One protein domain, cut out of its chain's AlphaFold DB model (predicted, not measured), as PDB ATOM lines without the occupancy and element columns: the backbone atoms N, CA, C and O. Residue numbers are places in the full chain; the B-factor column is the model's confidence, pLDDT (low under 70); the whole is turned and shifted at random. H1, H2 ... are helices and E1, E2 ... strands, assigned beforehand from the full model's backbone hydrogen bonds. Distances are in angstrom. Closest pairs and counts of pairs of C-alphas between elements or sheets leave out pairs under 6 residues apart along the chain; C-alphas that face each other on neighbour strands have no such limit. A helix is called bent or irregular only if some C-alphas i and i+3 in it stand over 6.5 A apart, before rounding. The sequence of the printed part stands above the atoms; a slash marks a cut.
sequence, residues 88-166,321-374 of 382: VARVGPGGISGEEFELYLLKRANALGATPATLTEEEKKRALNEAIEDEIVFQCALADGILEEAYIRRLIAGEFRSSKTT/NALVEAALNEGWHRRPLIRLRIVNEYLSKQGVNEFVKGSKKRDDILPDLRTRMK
ATOM      1  N   VAL A  88     -26.755 -22.875 -19.373       96.44
ATOM      2  CA  VAL A  88     -25.991 -23.134 -20.608       96.44
ATOM      3  C   VAL A  88     -26.418 -24.447 -21.271       96.44
ATOM      4  O   VAL A  88     -26.387 -24.574 -22.495       96.44
ATOM      5  N   ALA A  89     -26.890 -25.408 -20.472       96.75
ATOM      6  CA  ALA A  89     -27.473 -26.664 -20.930       96.75
ATOM      7  C   ALA A  89     -28.541 -27.173 -19.947       96.75
ATOM      8  O   ALA A  89     -28.458 -26.921 -18.744       96.75
ATOM      9  N   ARG A  90     -29.526 -27.920 -20.447       96.19
ATOM     10  CA  ARG A  90     -30.504 -28.701 -19.674       96.19
ATOM     11  C   ARG A  90     -30.173 -30.181 -19.769       96.19
ATOM     12  O   ARG A  90     -29.812 -30.669 -20.839       96.19
ATOM     13  N   VAL A  91     -30.329 -30.885 -18.654       95.88
ATOM     14  CA  VAL A  91     -30.113 -32.331 -18.543       95.88
ATOM     15  C   VAL A  91     -31.214 -32.895 -17.648       95.88
ATOM     16  O   VAL A  91     -31.214 -32.675 -16.438       95.88
ATOM     17  N   GLY A  92     -32.188 -33.582 -18.243       93.62
ATOM     18  CA  GLY A  92     -33.369 -34.064 -17.524       93.62
ATOM     19  C   GLY A  92     -34.131 -32.915 -16.834       93.62
ATOM     20  O   GLY A  92     -34.397 -31.901 -17.484       93.62
ATOM     21  N   PRO A  93     -34.496 -33.046 -15.542       92.62
ATOM     22  CA  PRO A  93     -35.143 -31.972 -14.786       92.62
ATOM     23  C   PRO A  93     -34.164 -30.875 -14.322       92.62
ATOM     24  O   PRO A  93     -34.604 -29.830 -13.847       92.62
ATOM     25  N   GLY A  94     -32.853 -31.101 -14.459       94.06
ATOM     26  CA  GLY A  94     -31.792 -30.167 -14.096       94.06
ATOM     27  C   GLY A  94     -31.067 -29.564 -15.299       94.06
ATOM     28  O   GLY A  94     -31.635 -29.325 -16.369       94.06
ATOM     29  N   GLY A  95     -29.782 -29.270 -15.116       94.88
ATOM     30  CA  GLY A  95     -28.990 -28.510 -16.078       94.88
ATOM     31  C   GLY A  95     -27.766 -27.836 -15.471       94.88
ATOM     32  O   GLY A  95     -27.476 -27.960 -14.285       94.88
ATOM     33  N   ILE A  96     -27.050 -27.092 -16.295       95.50
ATOM     34  CA  ILE A  96     -25.788 -26.452 -15.938       95.50
ATOM     35  C   ILE A  96     -26.012 -24.951 -16.029       95.50
ATOM     36  O   ILE A  96     -26.398 -24.450 -17.085       95.50
ATOM     37  N   SER A  97     -25.810 -24.240 -14.927       94.69
ATOM     38  CA  SER A  97     -25.778 -22.774 -14.912       94.69
ATOM     39  C   SER A  97     -24.478 -22.237 -15.518       94.69
ATOM     40  O   SER A  97     -23.472 -22.943 -15.572       94.69
ATOM     41  N   GLY A  98     -24.473 -20.967 -15.931       93.94
ATOM     42  CA  GLY A  98     -23.240 -20.288 -16.347       93.94
ATOM     43  C   GLY A  98     -22.141 -20.346 -15.279       93.94
ATOM     44  O   GLY A  98     -21.006 -20.682 -15.592       93.94
ATOM     45  N   GLU A  99     -22.487 -20.131 -14.005       93.56
ATOM     46  CA  GLU A  99     -21.540 -20.204 -12.879       93.56
ATOM     47  C   GLU A  99     -20.924 -21.600 -12.717       93.56
ATOM     48  O   GLU A  99     -19.725 -21.730 -12.482       93.56
ATOM     49  N   GLU A 100     -21.725 -22.659 -12.871       94.12
ATOM     50  CA  GLU A 100     -21.206 -24.027 -12.853       94.12
ATOM     51  C   GLU A 100     -20.275 -24.273 -14.039       94.12
ATOM     52  O   GLU A 100     -19.219 -24.872 -13.857       94.12
ATOM     53  N   PHE A 101     -20.623 -23.792 -15.235       95.62
ATOM     54  CA  PHE A 101     -19.794 -23.965 -16.424       95.62
ATOM     55  C   PHE A 101     -18.434 -23.262 -16.308       95.62
ATOM     56  O   PHE A 101     -17.417 -23.850 -16.682       95.62
ATOM     57  N   GLU A 102     -18.380 -22.075 -15.699       95.50
ATOM     58  CA  GLU A 102     -17.123 -21.372 -15.408       95.50
ATOM     59  C   GLU A 102     -16.151 -22.220 -14.572       95.50
ATOM     60  O   GLU A 102     -14.939 -22.180 -14.790       95.50
ATOM     61  N   LEU A 103     -16.650 -23.070 -13.666       95.69
ATOM     62  CA  LEU A 103     -15.797 -23.990 -12.904       95.69
ATOM     63  C   LEU A 103     -15.146 -25.053 -13.797       95.69
ATOM     64  O   LEU A 103     -13.991 -25.421 -13.569       95.69
ATOM     65  N   TYR A 104     -15.851 -25.533 -14.826       95.88
ATOM     66  CA  TYR A 104     -15.292 -26.477 -15.801       95.88
ATOM     67  C   TYR A 104     -14.289 -25.798 -16.728       95.88
ATOM     68  O   TYR A 104     -13.240 -26.383 -17.010       95.88
ATOM     69  N   LEU A 105     -14.552 -24.554 -17.141       96.38
ATOM     70  CA  LEU A 105     -13.578 -23.744 -17.873       96.38
ATOM     71  C   LEU A 105     -12.310 -23.537 -17.040       96.38
ATOM     72  O   LEU A 105     -11.210 -23.793 -17.525       96.38
ATOM     73  N   LEU A 106     -12.446 -23.167 -15.765       96.81
ATOM     74  CA  LEU A 106     -11.317 -22.996 -14.852       96.81
ATOM     75  C   LEU A 106     -10.535 -24.298 -14.643       96.81
ATOM     76  O   LEU A 106      -9.307 -24.299 -14.731       96.81
ATOM     77  N   LYS A 107     -11.222 -25.423 -14.413       96.06
ATOM     78  CA  LYS A 107     -10.596 -26.748 -14.289       96.06
ATOM     79  C   LYS A 107      -9.789 -27.098 -15.543       96.06
ATOM     80  O   LYS A 107      -8.646 -27.540 -15.428       96.06
ATOM     81  N   ARG A 108     -10.366 -26.877 -16.729       97.00
ATOM     82  CA  ARG A 108      -9.720 -27.143 -18.020       97.00
ATOM     83  C   ARG A 108      -8.511 -26.236 -18.242       97.00
ATOM     84  O   ARG A 108      -7.448 -26.732 -18.601       97.00
ATOM     85  N   ALA A 109      -8.661 -24.941 -17.978       97.31
ATOM     86  CA  ALA A 109      -7.595 -23.954 -18.090       97.31
ATOM     87  C   ALA A 109      -6.410 -24.299 -17.180       97.31
ATOM     88  O   ALA A 109      -5.276 -24.365 -17.649       97.31
ATOM     89  N   ASN A 110      -6.672 -24.643 -15.916       96.88
ATOM     90  CA  ASN A 110      -5.634 -25.052 -14.969       96.88
ATOM     91  C   ASN A 110      -4.871 -26.301 -15.435       96.88
ATOM     92  O   ASN A 110      -3.650 -26.349 -15.312       96.88
ATOM     93  N   ALA A 111      -5.563 -27.290 -16.012       96.94
ATOM     94  CA  ALA A 111      -4.926 -28.496 -16.550       96.94
ATOM     95  C   ALA A 111      -3.989 -28.215 -17.742       96.94
ATOM     96  O   ALA A 111      -3.111 -29.022 -18.035       96.94
ATOM     97  N   LEU A 112      -4.169 -27.075 -18.413       97.12
ATOM     98  CA  LEU A 112      -3.384 -26.635 -19.567       97.12
ATOM     99  C   LEU A 112      -2.379 -25.521 -19.227       97.12
ATOM    100  O   LEU A 112      -1.648 -25.079 -20.108       97.12
ATOM    101  N   GLY A 113      -2.335 -25.053 -17.974       97.19
ATOM    102  CA  GLY A 113      -1.527 -23.890 -17.587       97.19
ATOM    103  C   GLY A 113      -2.007 -22.574 -18.216       97.19
ATOM    104  O   GLY A 113      -1.196 -21.692 -18.487       97.19
ATOM    105  N   ALA A 114      -3.310 -22.455 -18.475       97.94
ATOM    106  CA  ALA A 114      -3.953 -21.332 -19.150       97.94
ATOM    107  C   ALA A 114      -4.958 -20.606 -18.230       97.94
ATOM    108  O   ALA A 114      -5.166 -20.988 -17.079       97.94
ATOM    109  N   THR A 115      -5.623 -19.568 -18.750       97.31
ATOM    110  CA  THR A 115      -6.795 -18.929 -18.117       97.31
ATOM    111  C   THR A 115      -8.078 -19.274 -18.888       97.31
ATOM    112  O   THR A 115      -7.988 -19.572 -20.082       97.31
ATOM    113  N   PRO A 116      -9.281 -19.206 -18.278       97.06
ATOM    114  CA  PRO A 116     -10.540 -19.449 -18.995       97.06
ATOM    115  C   PRO A 116     -10.696 -18.618 -20.279       97.06
ATOM    116  O   PRO A 116     -11.159 -19.129 -21.295       97.06
ATOM    117  N   ALA A 117     -10.234 -17.363 -20.261       97.31
ATOM    118  CA  ALA A 117     -10.308 -16.445 -21.398       97.31
ATOM    119  C   ALA A 117      -9.407 -16.841 -22.583       97.31
ATOM    120  O   ALA A 117      -9.653 -16.414 -23.707       97.31
ATOM    121  N   THR A 118      -8.366 -17.641 -22.343       97.62
ATOM    122  CA  THR A 118      -7.399 -18.074 -23.367       97.62
ATOM    123  C   THR A 118      -7.707 -19.451 -23.957       97.62
ATOM    124  O   THR A 118      -6.962 -19.910 -24.816       97.62
ATOM    125  N   LEU A 119      -8.768 -20.119 -23.491       96.88
ATOM    126  CA  LEU A 119      -9.180 -21.423 -24.012       96.88
ATOM    127  C   LEU A 119      -9.707 -21.304 -25.446       96.88
ATOM    128  O   LEU A 119     -10.477 -20.388 -25.750       96.88
ATOM    129  N   THR A 120      -9.354 -22.261 -26.306       97.19
ATOM    130  CA  THR A 120      -9.937 -22.348 -27.655       97.19
ATOM    131  C   THR A 120     -11.404 -22.778 -27.594       97.19
ATOM    132  O   THR A 120     -11.868 -23.347 -26.602       97.19
ATOM    133  N   GLU A 121     -12.156 -22.565 -28.674       96.06
ATOM    134  CA  GLU A 121     -13.558 -22.997 -28.751       96.06
ATOM    135  C   GLU A 121     -13.713 -24.519 -28.600       96.06
ATOM    136  O   GLU A 121     -14.646 -25.005 -27.957       96.06
ATOM    137  N   GLU A 122     -12.761 -25.302 -29.109       96.62
ATOM    138  CA  GLU A 122     -12.728 -26.750 -28.913       96.62
ATOM    139  C   GLU A 122     -12.521 -27.124 -27.441       96.62
ATOM    140  O   GLU A 122     -13.110 -28.096 -26.964       96.62
ATOM    141  N   GLU A 123     -11.696 -26.376 -26.710       97.25
ATOM    142  CA  GLU A 123     -11.442 -26.605 -25.287       97.25
ATOM    143  C   GLU A 123     -12.645 -26.222 -24.429       97.25
ATOM    144  O   GLU A 123     -13.025 -26.994 -23.546       97.25
ATOM    145  N   LYS A 124     -13.304 -25.100 -24.741       96.75
ATOM    146  CA  LYS A 124     -14.579 -24.710 -24.123       96.75
ATOM    147  C   LYS A 124     -15.662 -25.758 -24.381       96.75
ATOM    148  O   LYS A 124     -16.360 -26.163 -23.454       96.75
ATOM    149  N   LYS A 125     -15.757 -26.277 -25.611       96.69
ATOM    150  CA  LYS A 125     -16.691 -27.359 -25.963       96.69
ATOM    151  C   LYS A 125     -16.399 -28.647 -25.193       96.69
ATOM    152  O   LYS A 125     -17.333 -29.315 -24.754       96.69
ATOM    153  N   ARG A 126     -15.125 -29.007 -25.002       96.62
ATOM    154  CA  ARG A 126     -14.746 -30.151 -24.154       96.62
ATOM    155  C   ARG A 126     -15.153 -29.927 -22.703       96.62
ATOM    156  O   ARG A 126     -15.756 -30.822 -22.127       96.62
ATOM    157  N   ALA A 127     -14.899 -28.741 -22.150       96.62
ATOM    158  CA  ALA A 127     -15.324 -28.395 -20.797       96.62
ATOM    159  C   ALA A 127     -16.854 -28.482 -20.638       96.62
ATOM    160  O   ALA A 127     -17.337 -29.010 -19.640       96.62
ATOM    161  N   LEU A 128     -17.619 -28.036 -21.643       96.94
ATOM    162  CA  LEU A 128     -19.081 -28.127 -21.633       96.94
ATOM    163  C   LEU A 128     -19.550 -29.583 -21.680       96.94
ATOM    164  O   LEU A 128     -20.446 -29.963 -20.933       96.94
ATOM    165  N   ASN A 129     -18.932 -30.408 -22.527       96.75
ATOM    166  CA  ASN A 129     -19.244 -31.833 -22.588       96.75
ATOM    167  C   ASN A 129     -18.940 -32.528 -21.254       96.75
ATOM    168  O   ASN A 129     -19.798 -33.248 -20.758       96.75
ATOM    169  N   GLU A 130     -17.782 -32.266 -20.639       96.19
ATOM    170  CA  GLU A 130     -17.446 -32.783 -19.302       96.19
ATOM    171  C   GLU A 130     -18.507 -32.367 -18.262       96.19
ATOM    172  O   GLU A 130     -18.970 -33.192 -17.471       96.19
ATOM    173  N   ALA A 131     -18.965 -31.111 -18.305       96.50
ATOM    174  CA  ALA A 131     -20.009 -30.604 -17.418       96.50
ATOM    175  C   ALA A 131     -21.371 -31.293 -17.631       96.50
ATOM    176  O   ALA A 131     -22.077 -31.591 -16.664       96.50
ATOM    177  N   ILE A 132     -21.737 -31.574 -18.888       97.31
ATOM    178  CA  ILE A 132     -22.946 -32.329 -19.258       97.31
ATOM    179  C   ILE A 132     -22.861 -33.759 -18.745       97.31
ATOM    180  O   ILE A 132     -23.831 -34.263 -18.189       97.31
ATOM    181  N   GLU A 133     -21.716 -34.415 -18.885       97.06
ATOM    182  CA  GLU A 133     -21.535 -35.780 -18.398       97.06
ATOM    183  C   GLU A 133     -21.622 -35.865 -16.873       97.06
ATOM    184  O   GLU A 133     -22.231 -36.802 -16.357       97.06
ATOM    185  N   ASP A 134     -21.042 -34.909 -16.143       96.56
ATOM    186  CA  ASP A 134     -21.196 -34.801 -14.683       96.56
ATOM    187  C   ASP A 134     -22.655 -34.573 -14.293       96.56
ATOM    188  O   ASP A 134     -23.154 -35.196 -13.355       96.56
ATOM    189  N   GLU A 135     -23.360 -33.721 -15.038       97.44
ATOM    190  CA  GLU A 135     -24.768 -33.454 -14.779       97.44
ATOM    191  C   GLU A 135     -25.650 -34.670 -15.053       97.44
ATOM    192  O   GLU A 135     -26.556 -34.936 -14.271       97.44
ATOM    193  N   ILE A 136     -25.370 -35.457 -16.094       97.50
ATOM    194  CA  ILE A 136     -26.097 -36.704 -16.361       97.50
ATOM    195  C   ILE A 136     -25.955 -37.661 -15.179       97.50
ATOM    196  O   ILE A 136     -26.958 -38.169 -14.679       97.50
ATOM    197  N   VAL A 137     -24.725 -37.888 -14.705       97.62
ATOM    198  CA  VAL A 137     -24.483 -38.784 -13.567       97.62
ATOM    199  C   VAL A 137     -25.179 -38.257 -12.313       97.62
ATOM    200  O   VAL A 137     -25.829 -39.025 -11.609       97.62
ATOM    201  N   PHE A 138     -25.099 -36.951 -12.059       97.19
ATOM    202  CA  PHE A 138     -25.758 -36.318 -10.921       97.19
ATOM    203  C   PHE A 138     -27.284 -36.470 -10.968       97.19
ATOM    204  O   PHE A 138     -27.879 -36.912  -9.990       97.19
ATOM    205  N   GLN A 139     -27.923 -36.173 -12.102       96.06
ATOM    206  CA  GLN A 139     -29.373 -36.317 -12.257       96.06
ATOM    207  C   GLN A 139     -29.821 -37.777 -12.135       96.06
ATOM    208  O   GLN A 139     -30.879 -38.044 -11.566       96.06
ATOM    209  N   CYS A 140     -29.018 -38.734 -12.609       96.12
ATOM    210  CA  CYS A 140     -29.301 -40.157 -12.410       96.12
ATOM    211  C   CYS A 140     -29.186 -40.544 -10.933       96.12
ATOM    212  O   CYS A 140     -30.058 -41.242 -10.426       96.12
ATOM    213  N   ALA A 141     -28.172 -40.039 -10.225       96.44
ATOM    214  CA  ALA A 141     -28.017 -40.262  -8.791       96.44
ATOM    215  C   ALA A 141     -29.226 -39.738  -8.003       96.44
ATOM    216  O   ALA A 141     -29.756 -40.428  -7.134       96.44
ATOM    217  N   LEU A 142     -29.692 -38.535  -8.344       95.19
ATOM    218  CA  LEU A 142     -30.896 -37.940  -7.773       95.19
ATOM    219  C   LEU A 142     -32.144 -38.793  -8.040       95.19
ATOM    220  O   LEU A 142     -32.894 -39.075  -7.108       95.19
ATOM    221  N   ALA A 143     -32.339 -39.237  -9.284       94.06
ATOM    222  CA  ALA A 143     -33.457 -40.101  -9.665       94.06
ATOM    223  C   ALA A 143     -33.429 -41.467  -8.953       94.06
ATOM    224  O   ALA A 143     -34.483 -42.029  -8.672       94.06
ATOM    225  N   ASP A 144     -32.234 -41.966  -8.630       95.00
ATOM    226  CA  ASP A 144     -32.020 -43.233  -7.924       95.00
ATOM    227  C   ASP A 144     -32.029 -43.078  -6.389       95.00
ATOM    228  O   ASP A 144     -31.692 -44.015  -5.670       95.00
ATOM    229  N   GLY A 145     -32.421 -41.909  -5.865       94.75
ATOM    230  CA  GLY A 145     -32.643 -41.706  -4.431       94.75
ATOM    231  C   GLY A 145     -31.375 -41.501  -3.599       94.75
ATOM    232  O   GLY A 145     -31.414 -41.669  -2.384       94.75
ATOM    233  N   ILE A 146     -30.253 -41.092  -4.206       95.62
ATOM    234  CA  ILE A 146     -28.973 -40.891  -3.495       95.62
ATOM    235  C   ILE A 146     -29.065 -39.894  -2.323       95.62
ATOM    236  O   ILE A 146     -28.244 -39.934  -1.410       95.62
ATOM    237  N   LEU A 147     -30.047 -38.985  -2.343       95.12
ATOM    238  CA  LEU A 147     -30.271 -38.006  -1.276       95.12
ATOM    239  C   LEU A 147     -30.842 -38.626   0.002       95.12
ATOM    240  O   LEU A 147     -30.735 -38.004   1.054       95.12
ATOM    241  N   GLU A 148     -31.400 -39.836  -0.064       94.44
ATOM    242  CA  GLU A 148     -31.906 -40.548   1.116       94.44
ATOM    243  C   GLU A 148     -30.803 -41.286   1.882       94.44
ATOM    244  O   GLU A 148     -30.999 -41.746   3.005       94.44
ATOM    245  N   GLU A 149     -29.605 -41.358   1.309       95.12
ATOM    246  CA  GLU A 149     -28.471 -42.031   1.919       95.12
ATOM    247  C   GLU A 149     -27.960 -41.267   3.143       95.12
ATOM    248  O   GLU A 149     -27.591 -40.092   3.057       95.12
ATOM    249  N   ALA A 150     -27.847 -41.957   4.281       94.38
ATOM    250  CA  ALA A 150     -27.473 -41.353   5.564       94.38
ATOM    251  C   ALA A 150     -26.127 -40.606   5.528       94.38
ATOM    252  O   ALA A 150     -25.914 -39.652   6.276       94.38
ATOM    253  N   TYR A 151     -25.189 -41.034   4.678       95.44
ATOM    254  CA  TYR A 151     -23.940 -40.301   4.465       95.44
ATOM    255  C   TYR A 151     -24.170 -38.956   3.761       95.44
ATOM    256  O   TYR A 151     -23.666 -37.928   4.213       95.44
ATOM    257  N   ILE A 152     -24.941 -38.963   2.672       96.50
ATOM    258  CA  ILE A 152     -25.213 -37.777   1.854       96.50
ATOM    259  C   ILE A 152     -26.069 -36.773   2.627       96.50
ATOM    260  O   ILE A 152     -25.764 -35.581   2.604       96.50
ATOM    261  N   ARG A 153     -27.067 -37.244   3.383       96.31
ATOM    262  CA  ARG A 153     -27.879 -36.415   4.288       96.31
ATOM    263  C   ARG A 153     -27.009 -35.677   5.306       96.31
ATOM    264  O   ARG A 153     -27.028 -34.446   5.333       96.31
ATOM    265  N   ARG A 154     -26.155 -36.402   6.041       95.94
ATOM    266  CA  ARG A 154     -25.211 -35.808   7.007       95.94
ATOM    267  C   ARG A 154     -24.246 -34.822   6.362       95.94
ATOM    268  O   ARG A 154     -23.969 -33.776   6.944       95.94
ATOM    269  N   LEU A 155     -23.742 -35.133   5.166       96.56
ATOM    270  CA  LEU A 155     -22.866 -34.233   4.416       96.56
ATOM    271  C   LEU A 155     -23.579 -32.912   4.085       96.56
ATOM    272  O   LEU A 155     -23.040 -31.843   4.359       96.56
ATOM    273  N   ILE A 156     -24.790 -32.982   3.526       96.38
ATOM    274  CA  ILE A 156     -25.587 -31.805   3.157       96.38
ATOM    275  C   ILE A 156     -25.944 -30.984   4.403       96.38
ATOM    276  O   ILE A 156     -25.712 -29.775   4.418       96.38
ATOM    277  N   ALA A 157     -26.461 -31.633   5.449       96.06
ATOM    278  CA  ALA A 157     -26.837 -30.981   6.701       96.06
ATOM    279  C   ALA A 157     -25.636 -30.324   7.396       96.06
ATOM    280  O   ALA A 157     -25.739 -29.193   7.869       96.06
ATOM    281  N   GLY A 158     -24.486 -31.005   7.430       96.00
ATOM    282  CA  GLY A 158     -23.261 -30.509   8.053       96.00
ATOM    283  C   GLY A 158     -22.703 -29.269   7.356       96.00
ATOM    284  O   GLY A 158     -22.413 -28.273   8.018       96.00
ATOM    285  N   GLU A 159     -22.610 -29.294   6.026       96.81
ATOM    286  CA  GLU A 159     -22.170 -28.139   5.233       96.81
ATOM    287  C   GLU A 159     -23.149 -26.965   5.345       96.81
ATOM    288  O   GLU A 159     -22.737 -25.816   5.544       96.81
ATOM    289  N   PHE A 160     -24.455 -27.252   5.293       96.56
ATOM    290  CA  PHE A 160     -25.495 -26.250   5.492       96.56
ATOM    291  C   PHE A 160     -25.355 -25.577   6.857       96.56
ATOM    292  O   PHE A 160     -25.168 -24.359   6.917       96.56
ATOM    293  N   ARG A 161     -25.358 -26.363   7.942       95.94
ATOM    294  CA  ARG A 161     -25.187 -25.877   9.316       95.94
ATOM    295  C   ARG A 161     -23.913 -25.051   9.451       95.94
ATOM    296  O   ARG A 161     -23.991 -23.895   9.854       95.94
ATOM    297  N   SER A 162     -22.769 -25.598   9.034       95.50
ATOM    298  CA  SER A 162     -21.462 -24.930   9.110       95.50
ATOM    299  C   SER A 162     -21.478 -23.545   8.455       95.50
ATOM    300  O   SER A 162     -20.978 -22.576   9.021       95.50
ATOM    301  N   SER A 163     -22.128 -23.406   7.299       96.19
ATOM    302  CA  SER A 163     -22.232 -22.111   6.619       96.19
ATOM    303  C   SER A 163     -23.151 -21.101   7.300       96.19
ATOM    304  O   SER A 163     -22.957 -19.890   7.177       96.19
ATOM    305  N   LYS A 164     -24.185 -21.590   7.990       95.56
ATOM    306  CA  LYS A 164     -25.154 -20.752   8.695       95.56
ATOM    307  C   LYS A 164     -24.653 -20.376  10.084       95.56
ATOM    308  O   LYS A 164     -25.139 -19.369  10.604       95.56
ATOM    309  N   THR A 165     -23.698 -21.126  10.637       95.25
ATOM    310  CA  THR A 165     -23.156 -20.923  11.984       95.25
ATOM    311  C   THR A 165     -21.647 -20.684  11.957       95.25
ATOM    312  O   THR A 165     -21.234 -19.527  11.899       95.25
ATOM    313  N   THR A 166     -20.822 -21.731  11.931       92.19
ATOM    314  CA  THR A 166     -19.351 -21.666  12.037       92.19
ATOM    315  C   THR A 166     -18.702 -20.632  11.113       92.19
ATOM    316  O   THR A 166     -17.850 -19.869  11.556       92.19
ATOM    317  N   ASN A 321     -33.207 -33.736   9.938       92.19
ATOM    318  CA  ASN A 321     -34.139 -33.767   8.811       92.19
ATOM    319  C   ASN A 321     -34.542 -32.355   8.385       92.19
ATOM    320  O   ASN A 321     -34.432 -32.029   7.203       92.19
ATOM    321  N   ALA A 322     -34.896 -31.493   9.340       92.75
ATOM    322  CA  ALA A 322     -35.158 -30.081   9.075       92.75
ATOM    323  C   ALA A 322     -33.957 -29.369   8.418       92.75
ATOM    324  O   ALA A 322     -34.138 -28.561   7.502       92.75
ATOM    325  N   LEU A 323     -32.722 -29.685   8.838       94.00
ATOM    326  CA  LEU A 323     -31.505 -29.162   8.207       94.00
ATOM    327  C   LEU A 323     -31.364 -29.631   6.756       94.00
ATOM    328  O   LEU A 323     -31.070 -28.810   5.885       94.00
ATOM    329  N   VAL A 324     -31.566 -30.925   6.485       94.94
ATOM    330  CA  VAL A 324     -31.506 -31.480   5.124       94.94
ATOM    331  C   VAL A 324     -32.561 -30.825   4.240       94.94
ATOM    332  O   VAL A 324     -32.221 -30.336   3.167       94.94
ATOM    333  N   GLU A 325     -33.815 -30.757   4.679       92.88
ATOM    334  CA  GLU A 325     -34.901 -30.155   3.900       92.88
ATOM    335  C   GLU A 325     -34.619 -28.686   3.566       92.88
ATOM    336  O   GLU A 325     -34.715 -28.276   2.406       92.88
ATOM    337  N   ALA A 326     -34.198 -27.892   4.555       93.69
ATOM    338  CA  ALA A 326     -33.824 -26.499   4.340       93.69
ATOM    339  C   ALA A 326     -32.643 -26.363   3.368       93.69
ATOM    340  O   ALA A 326     -32.675 -25.531   2.458       93.69
ATOM    341  N   ALA A 327     -31.626 -27.214   3.512       95.25
ATOM    342  CA  ALA A 327     -30.475 -27.239   2.623       95.25
ATOM    343  C   ALA A 327     -30.869 -27.610   1.182       95.25
ATOM    344  O   ALA A 327     -30.412 -26.977   0.226       95.25
ATOM    345  N   LEU A 328     -31.736 -28.608   0.997       94.19
ATOM    346  CA  LEU A 328     -32.227 -29.015  -0.320       94.19
ATOM    347  C   LEU A 328     -33.033 -27.899  -0.990       94.19
ATOM    348  O   LEU A 328     -32.787 -27.612  -2.162       94.19
ATOM    349  N   ASN A 329     -33.903 -27.217  -0.238       92.38
ATOM    350  CA  ASN A 329     -34.671 -26.061  -0.711       92.38
ATOM    351  C   ASN A 329     -33.775 -24.878  -1.117       92.38
ATOM    352  O   ASN A 329     -34.081 -24.161  -2.067       92.38
ATOM    353  N   GLU A 330     -32.640 -24.697  -0.441       93.75
ATOM    354  CA  GLU A 330     -31.619 -23.706  -0.800       93.75
ATOM    355  C   GLU A 330     -30.641 -24.192  -1.898       93.75
ATOM    356  O   GLU A 330     -29.681 -23.494  -2.229       93.75
ATOM    357  N   GLY A 331     -30.847 -25.381  -2.475       94.00
ATOM    358  CA  GLY A 331     -30.023 -25.897  -3.572       94.00
ATOM    359  C   GLY A 331     -28.633 -26.391  -3.155       94.00
ATOM    360  O   GLY A 331     -27.743 -26.506  -3.999       94.00
ATOM    361  N   TRP A 332     -28.414 -26.714  -1.876       95.06
ATOM    362  CA  TRP A 332     -27.096 -27.116  -1.360       95.06
ATOM    363  C   TRP A 332     -26.531 -28.372  -2.017       95.06
ATOM    364  O   TRP A 332     -25.325 -28.454  -2.241       95.06
ATOM    365  N   HIS A 333     -27.395 -29.303  -2.410       95.00
ATOM    366  CA  HIS A 333     -27.027 -30.507  -3.155       95.00
ATOM    367  C   HIS A 333     -26.316 -30.212  -4.492       95.00
ATOM    368  O   HIS A 333     -25.613 -31.079  -5.004       95.00
ATOM    369  N   ARG A 334     -26.449 -28.995  -5.043       94.62
ATOM    370  CA  ARG A 334     -25.770 -28.567  -6.279       94.62
ATOM    371  C   ARG A 334     -24.468 -27.810  -6.053       94.62
ATOM    372  O   ARG A 334     -23.767 -27.525  -7.019       94.62
ATOM    373  N   ARG A 335     -24.103 -27.489  -4.807       94.12
ATOM    374  CA  ARG A 335     -22.807 -26.851  -4.543       94.12
ATOM    375  C   ARG A 335     -21.677 -27.760  -5.034       94.12
ATOM    376  O   ARG A 335     -21.753 -28.963  -4.784       94.12
ATOM    377  N   PRO A 336     -20.610 -27.223  -5.654       92.56
ATOM    378  CA  PRO A 336     -19.620 -28.035  -6.368       92.56
ATOM    379  C   PRO A 336     -19.048 -29.204  -5.555       92.56
ATOM    380  O   PRO A 336     -18.984 -30.329  -6.045       92.56
ATOM    381  N   LEU A 337     -18.695 -28.967  -4.286       92.50
ATOM    382  CA  LEU A 337     -18.138 -30.004  -3.411       92.50
ATOM    383  C   LEU A 337     -19.160 -31.084  -3.034       92.50
ATOM    384  O   LEU A 337     -18.825 -32.266  -3.040       92.50
ATOM    385  N   ILE A 338     -20.401 -30.698  -2.735       95.94
ATOM    386  CA  ILE A 338     -21.472 -31.640  -2.377       95.94
ATOM    387  C   ILE A 338     -21.878 -32.455  -3.606       95.94
ATOM    388  O   ILE A 338     -21.946 -33.680  -3.535       95.94
ATOM    389  N   ARG A 339     -22.056 -31.794  -4.753       95.56
ATOM    390  CA  ARG A 339     -22.366 -32.431  -6.036       95.56
ATOM    391  C   ARG A 339     -21.313 -33.471  -6.416       95.56
ATOM    392  O   ARG A 339     -21.667 -34.597  -6.753       95.56
ATOM    393  N   LEU A 340     -20.026 -33.135  -6.288       94.44
ATOM    394  CA  LEU A 340     -18.928 -34.072  -6.535       94.44
ATOM    395  C   LEU A 340     -18.997 -35.298  -5.611       94.44
ATOM    396  O   LEU A 340     -18.778 -36.421  -6.060       94.44
ATOM    397  N   ARG A 341     -19.315 -35.106  -4.325       96.00
ATOM    398  CA  ARG A 341     -19.472 -36.213  -3.366       96.00
ATOM    399  C   ARG A 341     -20.659 -37.105  -3.712       96.00
ATOM    400  O   ARG A 341     -20.501 -38.319  -3.676       96.00
ATOM    401  N   ILE A 342     -21.791 -36.521  -4.101       96.62
ATOM    402  CA  ILE A 342     -22.976 -37.254  -4.565       96.62
ATOM    403  C   ILE A 342     -22.640 -38.099  -5.799       96.62
ATOM    404  O   ILE A 342     -22.925 -39.294  -5.818       96.62
ATOM    405  N   VAL A 343     -21.990 -37.501  -6.803       96.06
ATOM    406  CA  VAL A 343     -21.567 -38.200  -8.027       96.06
ATOM    407  C   VAL A 343     -20.626 -39.357  -7.698       96.06
ATOM    408  O   VAL A 343     -20.857 -40.473  -8.149       96.06
ATOM    409  N   ASN A 344     -19.596 -39.123  -6.883       95.12
ATOM    410  CA  ASN A 344     -18.622 -40.158  -6.535       95.12
ATOM    411  C   ASN A 344     -19.242 -41.306  -5.730       95.12
ATOM    412  O   ASN A 344     -18.943 -42.466  -6.004       95.12
ATOM    413  N   GLU A 345     -20.117 -40.997  -4.769       95.88
ATOM    414  CA  GLU A 345     -20.833 -42.015  -3.992       95.88
ATOM    415  C   GLU A 345     -21.726 -42.866  -4.904       95.88
ATOM    416  O   GLU A 345     -21.705 -44.095  -4.841       95.88
ATOM    417  N   TYR A 346     -22.454 -42.222  -5.819       96.62
ATOM    418  CA  TYR A 346     -23.289 -42.918  -6.790       96.62
ATOM    419  C   TYR A 346     -22.469 -43.807  -7.735       96.62
ATOM    420  O   TYR A 346     -22.785 -44.983  -7.899       96.62
ATOM    421  N   LEU A 347     -21.375 -43.292  -8.304       95.56
ATOM    422  CA  LEU A 347     -20.464 -44.067  -9.155       95.56
ATOM    423  C   LEU A 347     -19.888 -45.280  -8.413       95.56
ATOM    424  O   LEU A 347     -19.897 -46.389  -8.953       95.56
ATOM    425  N   SER A 348     -19.465 -45.099  -7.160       94.12
ATOM    426  CA  SER A 348     -18.986 -46.195  -6.314       94.12
ATOM    427  C   SER A 348     -20.041 -47.298  -6.172       94.12
ATOM    428  O   SER A 348     -19.724 -48.480  -6.307       94.12
ATOM    429  N   LYS A 349     -21.316 -46.931  -5.987       94.00
ATOM    430  CA  LYS A 349     -22.437 -47.887  -5.921       94.00
ATOM    431  C   LYS A 349     -22.718 -48.594  -7.243       94.00
ATOM    432  O   LYS A 349     -23.131 -49.750  -7.236       94.00
ATOM    433  N   GLN A 350     -22.417 -47.956  -8.370       94.94
ATOM    434  CA  GLN A 350     -22.461 -48.589  -9.693       94.94
ATOM    435  C   GLN A 350     -21.259 -49.519  -9.964       94.94
ATOM    436  O   GLN A 350     -21.136 -50.084 -11.057       94.94
ATOM    437  N   GLY A 351     -20.363 -49.696  -8.986       93.75
ATOM    438  CA  GLY A 351     -19.137 -50.482  -9.124       93.75
ATOM    439  C   GLY A 351     -18.062 -49.779  -9.953       93.75
ATOM    440  O   GLY A 351     -17.132 -50.438 -10.432       93.75
ATOM    441  N   VAL A 352     -18.192 -48.463 -10.151       94.12
ATOM    442  CA  VAL A 352     -17.178 -47.649 -10.814       94.12
ATOM    443  C   VAL A 352     -16.101 -47.281  -9.804       94.12
ATOM    444  O   VAL A 352     -16.369 -46.659  -8.779       94.12
ATOM    445  N   ASN A 353     -14.863 -47.658 -10.107       91.62
ATOM    446  CA  ASN A 353     -13.701 -47.270  -9.320       91.62
ATOM    447  C   ASN A 353     -12.516 -47.064 -10.262       91.62
ATOM    448  O   ASN A 353     -11.983 -48.017 -10.820       91.62
ATOM    449  N   GLU A 354     -12.102 -45.817 -10.456       86.06
ATOM    450  CA  GLU A 354     -11.047 -45.484 -11.421       86.06
ATOM    451  C   GLU A 354      -9.644 -45.906 -10.953       86.06
ATOM    452  O   GLU A 354      -8.724 -46.005 -11.765       86.06
ATOM    453  N   PHE A 355      -9.481 -46.205  -9.660       85.56
ATOM    454  CA  PHE A 355      -8.195 -46.554  -9.053       85.56
ATOM    455  C   PHE A 355      -7.972 -48.062  -8.912       85.56
ATOM    456  O   PHE A 355      -6.856 -48.494  -8.616       85.56
ATOM    457  N   VAL A 356      -9.007 -48.881  -9.113       84.94
ATOM    458  CA  VAL A 356      -8.913 -50.340  -9.000       84.94
ATOM    459  C   VAL A 356      -8.774 -50.951 -10.394       84.94
ATOM    460  O   VAL A 356      -9.486 -50.627 -11.339       84.94
ATOM    461  N   LYS A 357      -7.799 -51.847 -10.569       85.31
ATOM    462  CA  LYS A 357      -7.613 -52.529 -11.854       85.31
ATOM    463  C   LYS A 357      -8.768 -53.509 -12.080       85.31
ATOM    464  O   LYS A 357      -8.954 -54.423 -11.285       85.31
ATOM    465  N   GLY A 358      -9.481 -53.354 -13.194       83.38
ATOM    466  CA  GLY A 358     -10.563 -54.256 -13.606       83.38
ATOM    467  C   GLY A 358     -11.958 -53.884 -13.093       83.38
ATOM    468  O   GLY A 358     -12.911 -54.578 -13.432       83.38
ATOM    469  N   SER A 359     -12.106 -52.806 -12.317       86.31
ATOM    470  CA  SER A 359     -13.422 -52.214 -12.042       86.31
ATOM    471  C   SER A 359     -13.953 -51.457 -13.254       86.31
ATOM    472  O   SER A 359     -13.194 -51.070 -14.149       86.31
ATOM    473  N   LYS A 360     -15.273 -51.231 -13.259       91.69
ATOM    474  CA  LYS A 360     -15.909 -50.375 -14.256       91.69
ATOM    475  C   LYS A 360     -15.298 -48.979 -14.177       91.69
ATOM    476  O   LYS A 360     -15.008 -48.466 -13.092       91.69
ATOM    477  N   LYS A 361     -15.120 -48.365 -15.333       94.25
ATOM    478  CA  LYS A 361     -14.819 -46.949 -15.478       94.25
ATOM    479  C   LYS A 361     -16.109 -46.189 -15.705       94.25
ATOM    480  O   LYS A 361     -17.138 -46.747 -16.080       94.25
ATOM    481  N   ARG A 362     -16.037 -44.882 -15.500       94.25
ATOM    482  CA  ARG A 362     -17.151 -43.987 -15.772       94.25
ATOM    483  C   ARG A 362     -17.653 -44.098 -17.217       94.25
ATOM    484  O   ARG A 362     -18.860 -44.184 -17.434       94.25
ATOM    485  N   ASP A 363     -16.730 -44.169 -18.173       94.56
ATOM    486  CA  ASP A 363     -17.038 -44.302 -19.602       94.56
ATOM    487  C   ASP A 363     -17.829 -45.578 -19.927       94.56
ATOM    488  O   ASP A 363     -18.579 -45.598 -20.901       94.56
ATOM    489  N   ASP A 364     -17.724 -46.617 -19.091       94.94
ATOM    490  CA  ASP A 364     -18.426 -47.886 -19.300       94.94
ATOM    491  C   ASP A 364     -19.926 -47.782 -18.977       94.94
ATOM    492  O   ASP A 364     -20.724 -48.540 -19.525       94.94
ATOM    493  N   ILE A 365     -20.328 -46.862 -18.091       96.06
ATOM    494  CA  ILE A 365     -21.732 -46.713 -17.662       96.06
ATOM    495  C   ILE A 365     -22.428 -45.503 -18.293       96.06
ATOM    496  O   ILE A 365     -23.652 -45.462 -18.391       96.06
ATOM    497  N   LEU A 366     -21.661 -44.506 -18.734       95.94
ATOM    498  CA  LEU A 366     -22.196 -43.248 -19.244       95.94
ATOM    499  C   LEU A 366     -23.142 -43.408 -20.457       95.94
ATOM    500  O   LEU A 366     -24.129 -42.670 -20.506       95.94
ATOM    501  N   PRO A 367     -22.918 -44.335 -21.416       97.62
ATOM    502  CA  PRO A 367     -23.859 -44.562 -22.513       97.62
ATOM    503  C   PRO A 367     -25.259 -44.956 -22.035       97.62
ATOM    504  O   PRO A 367     -26.235 -44.427 -22.558       97.62
ATOM    505  N   ASP A 368     -25.357 -45.822 -21.023       96.69
ATOM    506  CA  ASP A 368     -26.634 -46.234 -20.430       96.69
ATOM    507  C   ASP A 368     -27.310 -45.052 -19.724       96.69
ATOM    508  O   ASP A 368     -28.457 -44.714 -20.024       96.69
ATOM    509  N   LEU A 369     -26.560 -44.319 -18.894       96.19
ATOM    510  CA  LEU A 369     -27.077 -43.141 -18.190       96.19
ATOM    511  C   LEU A 369     -27.570 -42.044 -19.149       96.19
ATOM    512  O   LEU A 369     -28.580 -41.397 -18.877       96.19
ATOM    513  N   ARG A 370     -26.910 -41.857 -20.299       96.88
ATOM    514  CA  ARG A 370     -27.342 -40.916 -21.348       96.88
ATOM    515  C   ARG A 370     -28.725 -41.247 -21.904       96.88
ATOM    516  O   ARG A 370     -29.454 -40.328 -22.256       96.88
ATOM    517  N   THR A 371     -29.115 -42.522 -21.961       97.38
ATOM    518  CA  THR A 371     -30.458 -42.900 -22.440       97.38
ATOM    519  C   THR A 371     -31.569 -42.484 -21.473       97.38
ATOM    520  O   THR A 371     -32.712 -42.304 -21.889       97.38
ATOM    521  N   ARG A 372     -31.227 -42.275 -20.193       96.44
ATOM    522  CA  ARG A 372     -32.160 -41.882 -19.127       96.44
ATOM    523  C   ARG A 372     -32.414 -40.374 -19.080       96.44
ATOM    524  O   ARG A 372     -33.399 -39.951 -18.481       96.44
ATOM    525  N   MET A 373     -31.545 -39.564 -19.691       95.50
ATOM    526  CA  MET A 373     -31.552 -38.105 -19.545       95.50
ATOM    527  C   MET A 373     -31.605 -37.394 -20.896       95.50
ATOM    528  O   MET A 373     -30.712 -37.524 -21.729       95.50
ATOM    529  N   LYS A 374     -32.628 -36.555 -21.094       96.38
ATOM    530  CA  LYS A 374     -32.690 -35.655 -22.252       96.38
ATOM    531  C   LYS A 374     -31.698 -34.506 -22.062       96.38
ATOM    532  O   LYS A 374     -31.777 -33.807 -21.056       96.38
TER     533      LYS A 374
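Overview. This is residues 88 to 166 and 321 to 374 of the 382 residues of the protein "PpiC domain-containing protein" of Planctomycetes bacterium RBG_16_59_8 (UniProt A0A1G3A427). A long helix, H2, has three helices, H1, H5 and H6, packed on it at steep angles, and a small strand hairpin, E1 and E2, packs on its residues 128 to 140. H5 lies between H2 and an oppositely running helix, H3, which the short H4 crosses. The printed part has 133 residues with two named strands and then six named helices, in the order E1, E2, H1 to H6; the sheet E1 - E2 is antiparallel and the class is mostly helix. It is compact, with a radius of gyration of the C-alphas of 15.9 A and spans of 45 by 37 by 30 A.

Along the chain. E1, residues 88 to 91, begins at C-alpha 88 (-25.991, -23.134, -20.608), and E2 is residues 94 to 97. H1 is residues 98 to 112, 21.1 A; H2 is 121 to 143, 32.4 A; H3 is 150 to 164, 21.0 A. H4 is residues 321 to 329, H5 is 336 to 349, 20.1 A, and H6 is 362 to 372, ending at C-alpha 372 (-32.160, -41.882, -19.127). H6 is irregular: C-alphas 364 and 367 are 7.1 A apart.

Arrangement. H2, the hub, touches H1 with residues 123 to 131 alone, closest C-alphas Tyr 104 and Ala 127, 5.4 A, at a steep tilt of 57 degrees, opposite ways. With residues 134 to 141 alone it touches H5, closest C-alphas Phe 138 and Val 343, 5.4 A, at a steep tilt of 63 degrees. With residues 133 to 140 alone it touches H6, closest C-alphas Ile 136 and Arg 370, 6.6 A, at a steep tilt of 69.8 degrees, only just short of about perpendicular. The hairpin E1 and E2 has N 88 and O 96 at 2.8 A, within hydrogen-bond range; the closest C-alphas of E1 and H2 are Val 91 and Ile 136, 6.3 A. H3 touches H5 with residues 152 to 156 alone, closest C-alphas Ile 152 and Ile 342, 6.8 A, at a shallow tilt of 6 degrees, opposite ways. H4 touches H3, closest C-alphas Val 324 and Ala 157, 5.0 A, about perpendicular at 74 degrees. Every O i to N i+4 pair is within hydrogen-bond range in H2, H3, H4 and H5, against 9 of 11 in H1 and 3 of 7 in H6, where 6 of 8 O i to N i+3 pairs are.

Size, cuts and confidence. The C-alphas farthest apart, Thr 120 and Asn 321, are 45.2 A apart. Residues 167 to 320 are not printed; C-alphas 166 and 321 are 19.4 A apart across the cut. The link from H5 to H6, residues 350 to 361, is long. The mean pLDDT of the printed part is 95.1, and no printed residue is under 70.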